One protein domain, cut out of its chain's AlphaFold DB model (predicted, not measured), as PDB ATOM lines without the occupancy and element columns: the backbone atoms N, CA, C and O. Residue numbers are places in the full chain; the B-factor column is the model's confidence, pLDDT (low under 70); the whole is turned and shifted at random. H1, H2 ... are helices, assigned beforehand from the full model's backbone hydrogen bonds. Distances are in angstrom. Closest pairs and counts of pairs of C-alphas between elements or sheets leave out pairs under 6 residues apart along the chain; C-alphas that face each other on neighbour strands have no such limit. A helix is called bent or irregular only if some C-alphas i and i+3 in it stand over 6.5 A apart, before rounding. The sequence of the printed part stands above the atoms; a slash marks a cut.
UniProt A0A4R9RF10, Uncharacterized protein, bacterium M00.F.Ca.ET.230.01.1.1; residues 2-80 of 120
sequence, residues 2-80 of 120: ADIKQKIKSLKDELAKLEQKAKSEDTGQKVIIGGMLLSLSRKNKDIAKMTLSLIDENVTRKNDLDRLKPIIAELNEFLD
ATOM      1  N   ALA A   2      29.183 -13.624  31.924       65.62
ATOM      2  CA  ALA A   2      30.375 -12.783  32.144       65.62
ATOM      3  C   ALA A   2      30.655 -11.799  30.985       65.62
ATOM      4  O   ALA A   2      30.984 -10.643  31.234       65.62
ATOM      5  N   ASP A   3      30.409 -12.227  29.747       85.88
ATOM      6  CA  ASP A   3      30.660 -11.454  28.522       85.88
ATOM      7  C   ASP A   3      29.836 -10.150  28.432       85.88
ATOM      8  O   ASP A   3      30.366  -9.066  28.204       85.88
ATOM      9  N   ILE A   4      28.540 -10.202  28.765       90.75
ATOM     10  CA  ILE A   4      27.680  -9.004  28.785       90.75
ATOM     11  C   ILE A   4      28.154  -7.998  29.843       90.75
ATOM     12  O   ILE A   4      28.203  -6.798  29.579       90.75
ATOM     13  N   LYS A   5      28.542  -8.467  31.038       91.44
ATOM     14  CA  LYS A   5      29.069  -7.586  32.095       91.44
ATOM     15  C   LYS A   5      30.384  -6.923  31.667       91.44
ATOM     16  O   LYS A   5      30.571  -5.737  31.933       91.44
ATOM     17  N   GLN A   6      31.261  -7.655  30.978       91.81
ATOM     18  CA  GLN A   6      32.501  -7.112  30.414       91.81
ATOM     19  C   GLN A   6      32.219  -6.070  29.326       91.81
ATOM     20  O   GLN A   6      32.804  -4.986  29.359       91.81
ATOM     21  N   LYS A   7      31.261  -6.334  28.432       92.56
ATOM     22  CA  LYS A   7      30.845  -5.382  27.393       92.56
ATOM     23  C   LYS A   7      30.247  -4.102  27.978       92.56
ATOM     24  O   LYS A   7      30.613  -3.012  27.550       92.56
ATOM     25  N   ILE A   8      29.405  -4.212  29.011       94.06
ATOM     26  CA  ILE A   8      28.875  -3.049  29.745       94.06
ATOM     27  C   ILE A   8      30.015  -2.231  30.360       94.06
ATOM     28  O   ILE A   8      29.993  -1.006  30.281       94.06
ATOM     29  N   LYS A   9      31.016  -2.886  30.962       94.75
ATOM     30  CA  LYS A   9      32.173  -2.186  31.532       94.75
ATOM     31  C   LYS A   9      32.968  -1.443  30.454       94.75
ATOM     32  O   LYS A   9      33.249  -0.267  30.637       94.75
ATOM     33  N   SER A  10      33.264  -2.094  29.328       92.69
ATOM     34  CA  SER A  10      33.986  -1.469  28.212       92.69
ATOM     35  C   SER A  10      33.264  -0.232  27.678       92.69
ATOM     36  O   SER A  10      33.894   0.799  27.479       92.69
ATOM     37  N   LEU A  11      31.942  -0.312  27.499       95.31
ATOM     38  CA  LEU A  11      31.140   0.818  27.021       95.31
ATOM     39  C   LEU A  11      31.113   1.978  28.024       95.31
ATOM     40  O   LEU A  11      31.164   3.134  27.620       95.31
ATOM     41  N   LYS A  12      31.072   1.690  29.332       94.88
ATOM     42  CA  LYS A  12      31.181   2.728  30.371       94.88
ATOM     43  C   LYS A  12      32.551   3.405  30.362       94.88
ATOM     44  O   LYS A  12      32.620   4.625  30.474       94.88
ATOM     45  N   ASP A  13      33.618   2.624  30.210       96.38
ATOM     46  CA  ASP A  13      34.985   3.145  30.151       96.38
ATOM     47  C   ASP A  13      35.189   4.014  28.893       96.38
ATOM     48  O   ASP A  13      35.837   5.059  28.950       96.38
ATOM     49  N   GLU A  14      34.611   3.620  27.756       95.06
ATOM     50  CA  GLU A  14      34.636   4.401  26.515       95.06
ATOM     51  C   GLU A  14      33.822   5.696  26.626       95.06
ATOM     52  O   GLU A  14      34.317   6.764  26.259       95.06
ATOM     53  N   LEU A  15      32.626   5.633  27.214       96.00
ATOM     54  CA  LEU A  15      31.799   6.809  27.479       96.00
ATOM     55  C   LEU A  15      32.541   7.822  28.360       96.00
ATOM     56  O   LEU A  15      32.612   8.996  28.006       96.00
ATOM     57  N   ALA A  16      33.177   7.372  29.445       96.69
ATOM     58  CA  ALA A  16      33.952   8.248  30.325       96.69
ATOM     59  C   ALA A  16      35.111   8.949  29.589       96.69
ATOM     60  O   ALA A  16      35.366  10.135  29.810       96.69
ATOM     61  N   LYS A  17      35.794   8.246  28.674       95.88
ATOM     62  CA  LYS A  17      36.853   8.835  27.836       95.88
ATOM     63  C   LYS A  17      36.309   9.893  26.882       95.88
ATOM     64  O   LYS A  17      36.920  10.951  26.737       95.88
ATOM     65  N   LEU A  18      35.181   9.619  26.227       96.62
ATOM     66  CA  LEU A  18      34.551  10.568  25.309       96.62
ATOM     67  C   LEU A  18      34.074  11.822  26.049       96.62
ATOM     68  O   LEU A  18      34.341  12.932  25.592       96.62
ATOM     69  N   GLU A  19      33.466  11.666  27.224       96.00
ATOM     70  CA  GLU A  19      33.078  12.796  28.074       96.00
ATOM     71  C   GLU A  19      34.284  13.629  28.520       96.00
ATOM     72  O   GLU A  19      34.233  14.860  28.501       96.00
ATOM     73  N   GLN A  20      35.386  12.980  28.904       95.88
ATOM     74  CA  GLN A  20      36.616  13.681  29.266       95.88
ATOM     75  C   GLN A  20      37.183  14.464  28.078       95.88
ATOM     76  O   GLN A  20      37.585  15.617  28.244       95.88
ATOM     77  N   LYS A  21      37.185  13.869  26.880       95.31
ATOM     78  CA  LYS A  21      37.625  14.542  25.655       95.31
ATOM     79  C   LYS A  21      36.757  15.761  25.355       95.31
ATOM     80  O   LYS A  21      37.304  16.833  25.126       95.31
ATOM     81  N   ALA A  22      35.434  15.623  25.443       93.94
ATOM     82  CA  ALA A  22      34.502  16.727  25.230       93.94
ATOM     83  C   ALA A  22      34.727  17.874  26.231       93.94
ATOM     84  O   ALA A  22      34.806  19.033  25.835       93.94
ATOM     85  N   LYS A  23      34.920  17.565  27.521       96.12
ATOM     86  CA  LYS A  23      35.244  18.573  28.550       96.12
ATOM     87  C   LYS A  23      36.582  19.266  28.287       96.12
ATOM     88  O   LYS A  23      36.701  20.473  28.496       96.12
ATOM     89  N   SER A  24      37.588  18.513  27.841       95.50
ATOM     90  CA  SER A  24      38.897  19.065  27.483       95.50
ATOM     91  C   SER A  24      38.804  19.994  26.275       95.50
ATOM     92  O   SER A  24      39.457  21.034  26.261       95.50
ATOM     93  N   GLU A  25      38.005  19.629  25.275       96.69
ATOM     94  CA  GLU A  25      37.785  20.438  24.080       96.69
ATOM     95  C   GLU A  25      37.032  21.731  24.410       96.69
ATOM     96  O   GLU A  25      37.514  22.808  24.070       96.69
ATOM     97  N   ASP A  26      35.933  21.648  25.164       97.06
ATOM     98  CA  ASP A  26      35.185  22.814  25.657       97.06
ATOM     99  C   ASP A  26      36.081  23.762  26.478       97.06
ATOM    100  O   ASP A  26      36.085  24.976  26.267       97.06
ATOM    101  N   THR A  27      36.919  23.211  27.362       97.44
ATOM    102  CA  THR A  27      37.896  24.004  28.124       97.44
ATOM    103  C   THR A  27      38.903  24.682  27.195       97.44
ATOM    104  O   THR A  27      39.176  25.872  27.348       97.44
ATOM    105  N   GLY A  28      39.433  23.955  26.207       97.56
ATOM    106  CA  GLY A  28      40.367  24.495  25.221       97.56
ATOM    107  C   GLY A  28      39.761  25.638  24.406       97.56
ATOM    108  O   GLY A  28      40.377  26.694  24.281       97.56
ATOM    109  N   GLN A  29      38.530  25.472  23.923       97.56
ATOM    110  CA  GLN A  29      37.807  26.503  23.173       97.56
ATOM    111  C   GLN A  29      37.605  27.775  24.010       97.56
ATOM    112  O   GLN A  29      37.884  28.878  23.535       97.56
ATOM    113  N   LYS A  30      37.213  27.638  25.283       97.62
ATOM    114  CA  LYS A  30      37.078  28.772  26.215       97.62
ATOM    115  C   LYS A  30      38.400  29.500  26.443       97.62
ATOM    116  O   LYS A  30      38.423  30.729  26.441       97.62
ATOM    117  N   VAL A  31      39.498  28.759  26.602       97.69
ATOM    118  CA  VAL A  31      40.841  29.339  26.760       97.69
ATOM    119  C   VAL A  31      41.260  30.106  25.504       97.69
ATOM    120  O   VAL A  31      41.770  31.217  25.628       97.69
ATOM    121  N   ILE A  32      41.007  29.566  24.308       98.06
ATOM    122  CA  ILE A  32      41.318  30.239  23.036       98.06
ATOM    123  C   ILE A  32      40.544  31.557  22.919       98.06
ATOM    124  O   ILE A  32      41.146  32.598  22.654       98.06
ATOM    125  N   ILE A  33      39.230  31.537  23.164       98.00
ATOM    126  CA  ILE A  33      38.381  32.735  23.080       98.00
ATOM    127  C   ILE A  33      38.802  33.776  24.124       98.00
ATOM    128  O   ILE A  33      38.985  34.945  23.784       98.00
ATOM    129  N   GLY A  34      39.008  33.362  25.379       96.44
ATOM    130  CA  GLY A  34      39.434  34.261  26.455       96.44
ATOM    131  C   GLY A  34      40.819  34.866  26.209       96.44
ATOM    132  O   GLY A  34      41.008  36.067  26.395       96.44
ATOM    133  N   GLY A  35      41.773  34.064  25.728       97.62
ATOM    134  CA  GLY A  35      43.113  34.530  25.369       97.62
ATOM    135  C   GLY A  35      43.101  35.515  24.198       97.62
ATOM    136  O   GLY A  35      43.791  36.535  24.244       97.62
ATOM    137  N   MET A  36      42.277  35.253  23.179       98.25
ATOM    138  CA  MET A  36      42.066  36.175  22.062       98.25
ATOM    139  C   MET A  36      41.475  37.504  22.541       98.25
ATOM    140  O   MET A  36      42.029  38.553  22.214       98.25
ATOM    141  N   LEU A  37      40.391  37.468  23.328       97.81
ATOM    142  CA  LEU A  37      39.758  38.673  23.867       97.81
ATOM    143  C   LEU A  37      40.768  39.499  24.664       97.81
ATOM    144  O   LEU A  37      40.959  40.669  24.352       97.81
ATOM    145  N   LEU A  38      41.495  38.877  25.598       97.94
ATOM    146  CA  LEU A  38      42.508  39.562  26.403       97.94
ATOM    147  C   LEU A  38      43.615  40.198  25.544       97.94
ATOM    148  O   LEU A  38      44.036  41.325  25.800       97.94
ATOM    149  N   SER A  39      44.073  39.505  24.497       98.25
ATOM    150  CA  SER A  39      45.048  40.056  23.545       98.25
ATOM    151  C   SER A  39      44.514  41.291  22.807       98.25
ATOM    152  O   SER A  39      45.287  42.204  22.512       98.25
ATOM    153  N   LEU A  40      43.218  41.334  22.486       98.31
ATOM    154  CA  LEU A  40      42.583  42.496  21.859       98.31
ATOM    155  C   LEU A  40      42.406  43.649  22.856       98.31
ATOM    156  O   LEU A  40      42.679  44.796  22.502       98.31
ATOM    157  N   SER A  41      42.032  43.353  24.102       98.25
ATOM    158  CA  SER A  41      41.896  44.343  25.180       98.25
ATOM    159  C   SER A  41      43.193  45.120  25.404       98.25
ATOM    160  O   SER A  41      43.168  46.337  25.530       98.25
ATOM    161  N   ARG A  42      44.349  44.451  25.330       97.50
ATOM    162  CA  ARG A  42      45.683  45.073  25.456       97.50
ATOM    163  C   ARG A  42      46.075  46.016  24.311       97.50
ATOM    164  O   ARG A  42      47.139  46.622  24.354       97.50
ATOM    165  N   LYS A  43      45.271  46.091  23.249       97.44
ATOM    166  CA  LYS A  43      45.570  46.868  22.033       97.44
ATOM    167  C   LYS A  43      44.517  47.927  21.732       97.44
ATOM    168  O   LYS A  43      44.770  48.818  20.927       97.44
ATOM    169  N   ASN A  44      43.336  47.829  22.338       97.94
ATOM    170  CA  ASN A  44      42.206  48.698  22.050       97.94
ATOM    171  C   ASN A  44      41.490  49.088  23.349       97.94
ATOM    172  O   ASN A  44      40.998  48.228  24.082       97.94
ATOM    173  N   LYS A  45      41.406  50.399  23.608       97.12
ATOM    174  CA  LYS A  45      40.833  50.946  24.843       97.12
ATOM    175  C   LYS A  45      39.342  50.634  25.012       97.12
ATOM    176  O   LYS A  45      38.904  50.406  26.134       97.12
ATOM    177  N   ASP A  46      38.566  50.566  23.936       97.75
ATOM    178  CA  ASP A  46      37.136  50.247  24.031       97.75
ATOM    179  C   ASP A  46      36.928  48.783  24.431       97.75
ATOM    180  O   ASP A  46      36.114  48.473  25.303       97.75
ATOM    181  N   ILE A  47      37.742  47.881  23.871       97.94
ATOM    182  CA  ILE A  47      37.716  46.457  24.227       97.94
ATOM    183  C   ILE A  47      38.208  46.253  25.667       97.94
ATOM    184  O   ILE A  47      37.618  45.454  26.396       97.94
ATOM    185  N   ALA A  48      39.229  46.988  26.119       98.25
ATOM    186  CA  ALA A  48      39.669  46.963  27.517       98.25
ATOM    187  C   ALA A  48      38.562  47.401  28.487       98.25
ATOM    188  O   ALA A  48      38.274  46.667  29.434       98.25
ATOM    189  N   LYS A  49      37.889  48.528  28.220       98.19
ATOM    190  CA  LYS A  49      36.752  49.003  29.031       98.19
ATOM    191  C   LYS A  49      35.630  47.972  29.088       98.19
ATOM    192  O   LYS A  49      35.165  47.632  30.173       98.19
ATOM    193  N   MET A  50      35.241  47.430  27.934       98.06
ATOM    194  CA  MET A  50      34.225  46.381  27.856       98.06
ATOM    195  C   MET A  50      34.634  45.145  28.667       98.06
ATOM    196  O   MET A  50      33.831  44.610  29.423       98.06
ATOM    197  N   THR A  51      35.886  44.701  28.544       97.75
ATOM    198  CA  THR A  51      36.400  43.527  29.268       97.75
ATOM    199  C   THR A  51      36.339  43.731  30.777       97.75
ATOM    200  O   THR A  51      35.910  42.831  31.492       97.75
ATOM    201  N   LEU A  52      36.737  44.909  31.263       97.88
ATOM    202  CA  LEU A  52      36.667  45.253  32.682       97.88
ATOM    203  C   LEU A  52      35.218  45.268  33.193       97.88
ATOM    204  O   LEU A  52      34.962  44.677  34.237       97.88
ATOM    205  N   SER A  53      34.276  45.840  32.431       97.69
ATOM    206  CA  SER A  53      32.839  45.808  32.767       97.69
ATOM    207  C   SER A  53      32.318  44.375  32.858       97.69
ATOM    208  O   SER A  53      31.699  43.990  33.843       97.69
ATOM    209  N   LEU A  54      32.643  43.538  31.867       97.06
ATOM    210  CA  LEU A  54      32.217  42.138  31.854       97.06
ATOM    211  C   LEU A  54      32.792  41.348  33.037       97.06
ATOM    212  O   LEU A  54      32.099  40.485  33.574       97.06
ATOM    213  N   ILE A  55      34.037  41.618  33.446       96.56
ATOM    214  CA  ILE A  55      34.635  40.988  34.630       96.56
ATOM    215  C   ILE A  55      33.873  41.397  35.893       96.56
ATOM    216  O   ILE A  55      33.520  40.516  36.676       96.56
ATOM    217  N   ASP A  56      33.597  42.690  36.069       95.75
ATOM    218  CA  ASP A  56      32.875  43.217  37.234       95.75
ATOM    219  C   ASP A  56      31.449  42.644  37.334       95.75
ATOM    220  O   ASP A  56      31.019  42.192  38.395       95.75
ATOM    221  N   GLU A  57      30.745  42.549  36.203       96.94
ATOM    222  CA  GLU A  57      29.373  42.036  36.135       96.94
ATOM    223  C   GLU A  57      29.273  40.515  36.343       96.94
ATOM    224  O   GLU A  57      28.310  40.029  36.940       96.94
ATOM    225  N   ASN A  58      30.236  39.738  35.828       96.25
ATOM    226  CA  ASN A  58      30.087  38.280  35.708       96.25
ATOM    227  C   ASN A  58      30.965  37.474  36.677       96.25
ATOM    228  O   ASN A  58      30.678  36.299  36.930       96.25
ATOM    229  N   VAL A  59      32.033  38.053  37.234       95.94
ATOM    230  CA  VAL A  59      32.948  37.342  38.141       95.94
ATOM    231  C   VAL A  59      32.646  37.720  39.587       95.94
ATOM    232  O   VAL A  59      33.239  38.619  40.165       95.94
ATOM    233  N   THR A  60      31.741  36.975  40.216       94.25
ATOM    234  CA  THR A  60      31.263  37.295  41.576       94.25
ATOM    235  C   THR A  60      32.014  36.565  42.691       94.25
ATOM    236  O   THR A  60      31.940  36.941  43.863       94.25
ATOM    237  N   ARG A  61      32.765  35.503  42.369       97.44
ATOM    238  CA  ARG A  61      33.517  34.732  43.371       97.44
ATOM    239  C   ARG A  61      34.811  35.452  43.736       97.44
ATOM    240  O   ARG A  61      35.693  35.601  42.897       97.44
ATOM    241  N   LYS A  62      34.977  35.777  45.023       95.38
ATOM    242  CA  LYS A  62      36.172  36.451  45.564       95.38
ATOM    243  C   LYS A  62      37.491  35.809  45.115       95.38
ATOM    244  O   LYS A  62      38.382  36.521  44.679       95.38
ATOM    245  N   ASN A  63      37.601  34.482  45.180       96.94
ATOM    246  CA  ASN A  63      38.826  33.782  44.781       96.94
ATOM    247  C   ASN A  63      39.159  33.971  43.289       96.94
ATOM    248  O   ASN A  63      40.325  34.079  42.925       96.94
ATOM    249  N   ASP A  64      38.149  34.025  42.419       96.62
ATOM    250  CA  ASP A  64      38.382  34.276  40.995       96.62
ATOM    251  C   ASP A  64      38.747  35.742  40.750       96.62
ATOM    252  O   ASP A  64      39.695  36.008  40.018       96.62
ATOM    253  N   LEU A  65      38.088  36.685  41.433       96.25
ATOM    254  CA  LEU A  65      38.476  38.099  41.411       96.25
ATOM    255  C   LEU A  65      39.926  38.297  41.873       96.25
ATOM    256  O   LEU A  65      40.692  38.997  41.215       96.25
ATOM    257  N   ASP A  66      40.332  37.635  42.959       97.00
ATOM    258  CA  ASP A  66      41.698  37.695  43.483       97.00
ATOM    259  C   ASP A  66      42.727  37.192  42.456       97.00
ATOM    260  O   ASP A  66      43.794  37.789  42.317       97.00
ATOM    261  N   ARG A  67      42.390  36.154  41.681       97.50
ATOM    262  CA  ARG A  67      43.232  35.642  40.586       97.50
ATOM    263  C   ARG A  67      43.303  36.592  39.387       97.50
ATOM    264  O   ARG A  67      44.311  36.582  38.684       97.50
ATOM    265  N   LEU A  68      42.261  37.389  39.141       97.38
ATOM    266  CA  LEU A  68      42.187  38.324  38.010       97.38
ATOM    267  C   LEU A  68      42.784  39.705  38.305       97.38
ATOM    268  O   LEU A  68      43.087  40.430  37.360       97.38
ATOM    269  N   LYS A  69      43.025  40.055  39.576       96.69
ATOM    270  CA  LYS A  69      43.667  41.316  39.999       96.69
ATOM    271  C   LYS A  69      44.836  41.795  39.123       96.69
ATOM    272  O   LYS A  69      44.784  42.955  38.723       96.69
ATOM    273  N   PRO A  70      45.862  40.980  38.800       97.56
ATOM    274  CA  PRO A  70      46.979  41.451  37.978       97.56
ATOM    275  C   PRO A  70      46.544  41.866  36.566       97.56
ATOM    276  O   PRO A  70      47.030  42.866  36.052       97.56
ATOM    277  N   ILE A  71      45.587  41.152  35.965       97.19
ATOM    278  CA  ILE A  71      45.048  41.485  34.638       97.19
ATOM    279  C   ILE A  71      44.192  42.753  34.712       97.19
ATOM    280  O   ILE A  71      44.288  43.617  33.848       97.19
ATOM    281  N   ILE A  72      43.363  42.883  35.750       97.62
ATOM    282  CA  ILE A  72      42.542  44.081  35.971       97.62
ATOM    283  C   ILE A  72      43.437  45.316  36.132       97.62
ATOM    284  O   ILE A  72      43.160  46.353  35.534       97.62
ATOM    285  N   ALA A  73      44.516  45.206  36.910       97.50
ATOM    286  CA  ALA A  73      45.485  46.283  37.088       97.50
ATOM    287  C   ALA A  73      46.157  46.666  35.760       97.50
ATOM    288  O   ALA A  73      46.141  47.838  35.399       97.50
ATOM    289  N   GLU A  74      46.650  45.679  35.005       97.12
ATOM    290  CA  GLU A  74      47.259  45.878  33.682       97.12
ATOM    291  C   GLU A  74      46.315  46.618  32.718       97.12
ATOM    292  O   GLU A  74      46.710  47.576  32.056       97.12
ATOM    293  N   LEU A  75      45.048  46.198  32.640       97.38
ATOM    294  CA  LEU A  75      44.076  46.824  31.742       97.38
ATOM    295  C   LEU A  75      43.701  48.245  32.187       97.38
ATOM    296  O   LEU A  75      43.532  49.107  31.330       97.38
ATOM    297  N   ASN A  76      43.598  48.508  33.492       97.06
ATOM    298  CA  ASN A  76      43.370  49.865  34.000       97.06
ATOM    299  C   ASN A  76      44.552  50.794  33.689       97.06
ATOM    300  O   ASN A  76      44.337  51.914  33.234       97.06
ATOM    301  N   GLU A  77      45.786  50.318  33.862       96.62
ATOM    302  CA  GLU A  77      46.994  51.071  33.504       96.62
ATOM    303  C   GLU A  77      47.066  51.350  31.997       96.62
ATOM    304  O   GLU A  77      47.436  52.442  31.580       96.62
ATOM    305  N   PHE A  78      46.651  50.403  31.154       95.50
ATOM    306  CA  PHE A  78      46.566  50.637  29.713       95.50
ATOM    307  C   PHE A  78      45.539  51.725  29.337       95.50
ATOM    308  O   PHE A  78      45.738  52.482  28.377       95.50
ATOM    309  N   LEU A  79      44.421  51.806  30.066       94.69
ATOM    310  CA  LEU A  79      43.386  52.814  29.829       94.69
ATOM    311  C   LEU A  79      43.848  54.204  30.252       94.69
ATOM    312  O   LEU A  79      43.811  55.122  29.421       94.69
ATOM    313  N   ASP A  80      44.330  54.303  31.486       91.75
ATOM    314  CA  ASP A  80      44.766  55.533  32.134       91.75
ATOM    315  C   ASP A  80      46.185  55.337  32.688       91.75
ATOM    316  O   ASP A  80      46.368  55.116  33.891       91.75
TER     317      ASP A  80
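What this domain is: This is residues 2 to 80 of the 120 residues of an uncharacterized protein of bacterium M00.F.Ca.ET.230.01.1.1 (UniProt A0A4R9RF10). A long helical arm sticks out of a small head: residues 2 to 36 of H1 stand free, and the last residues of H1 run into the head, where H2 folds back from the end of H1 and H3 folds back again beside H2. The arm makes most of the length, while the head is small and compact. The printed part has 79 residues with three named helices, in the order H1, H2, H3, and no named strand; its class is all helix. The whole is extended, with a radius of gyration of the C-alphas of 20.3 A and spans of 70 by 25 by 17 A.

Where its parts are: Find C-alpha 2 at (30.375, -12.783, 32.144); from there H1 runs through residues 2 to 41, 58.7 A from first to last C-alpha, with y climbing until C-alpha 41 at (41.896, 44.343, 25.180). After a tight link of 3 residues, look for H2 at residues 45 to 58, 19.8 A long. A second tight link of 3 residues leads to H3, residues 62 to 79, 23.8 A long, which ends with C-alpha 79 at (43.386, 52.814, 29.829). H3 is irregular: C-alphas 67 and 70 are 7.4 A apart, and there is a kink of 50 degrees near residue 69.

How they stand to each other: Begin at the end of H1, where residues 38 to 41 alone touch residues 47 to 51 of H2; the closest C-alphas are those of Ser 41 and Ala 48, 4.2 A apart. H1 and H2 form a helical hairpin, running opposite ways at a steep tilt of 44 degrees. Go on to H3, which touches H2 with residues 72 to 79 alone; the closest C-alphas are those of Lys 45 and Leu 79, 5.9 A apart. H2 and H3 form a second helical hairpin, running opposite ways at a shallow tilt of 17 degrees. H1 and H3 are close but not clearly touching: their closest C-alphas, of Ser 41 and Leu 75, are 7.3 A apart. In H1 and H2 every O i to N i+4 pair is within hydrogen-bond range; in H3, 12 of 14 are.

The domain as a whole: Look at Ala 2 and Asp 80, whose C-alphas are the two farthest apart, at 69.8 A. Without the free residues 2 to 36, the other 44 residues span 27 by 17 by 17 A. The printed part runs from residue 2 to 80 with no cut, and both of its links are tight. Mean pLDDT of the printed part is 95.9, and residue 2 is the one residue under 70.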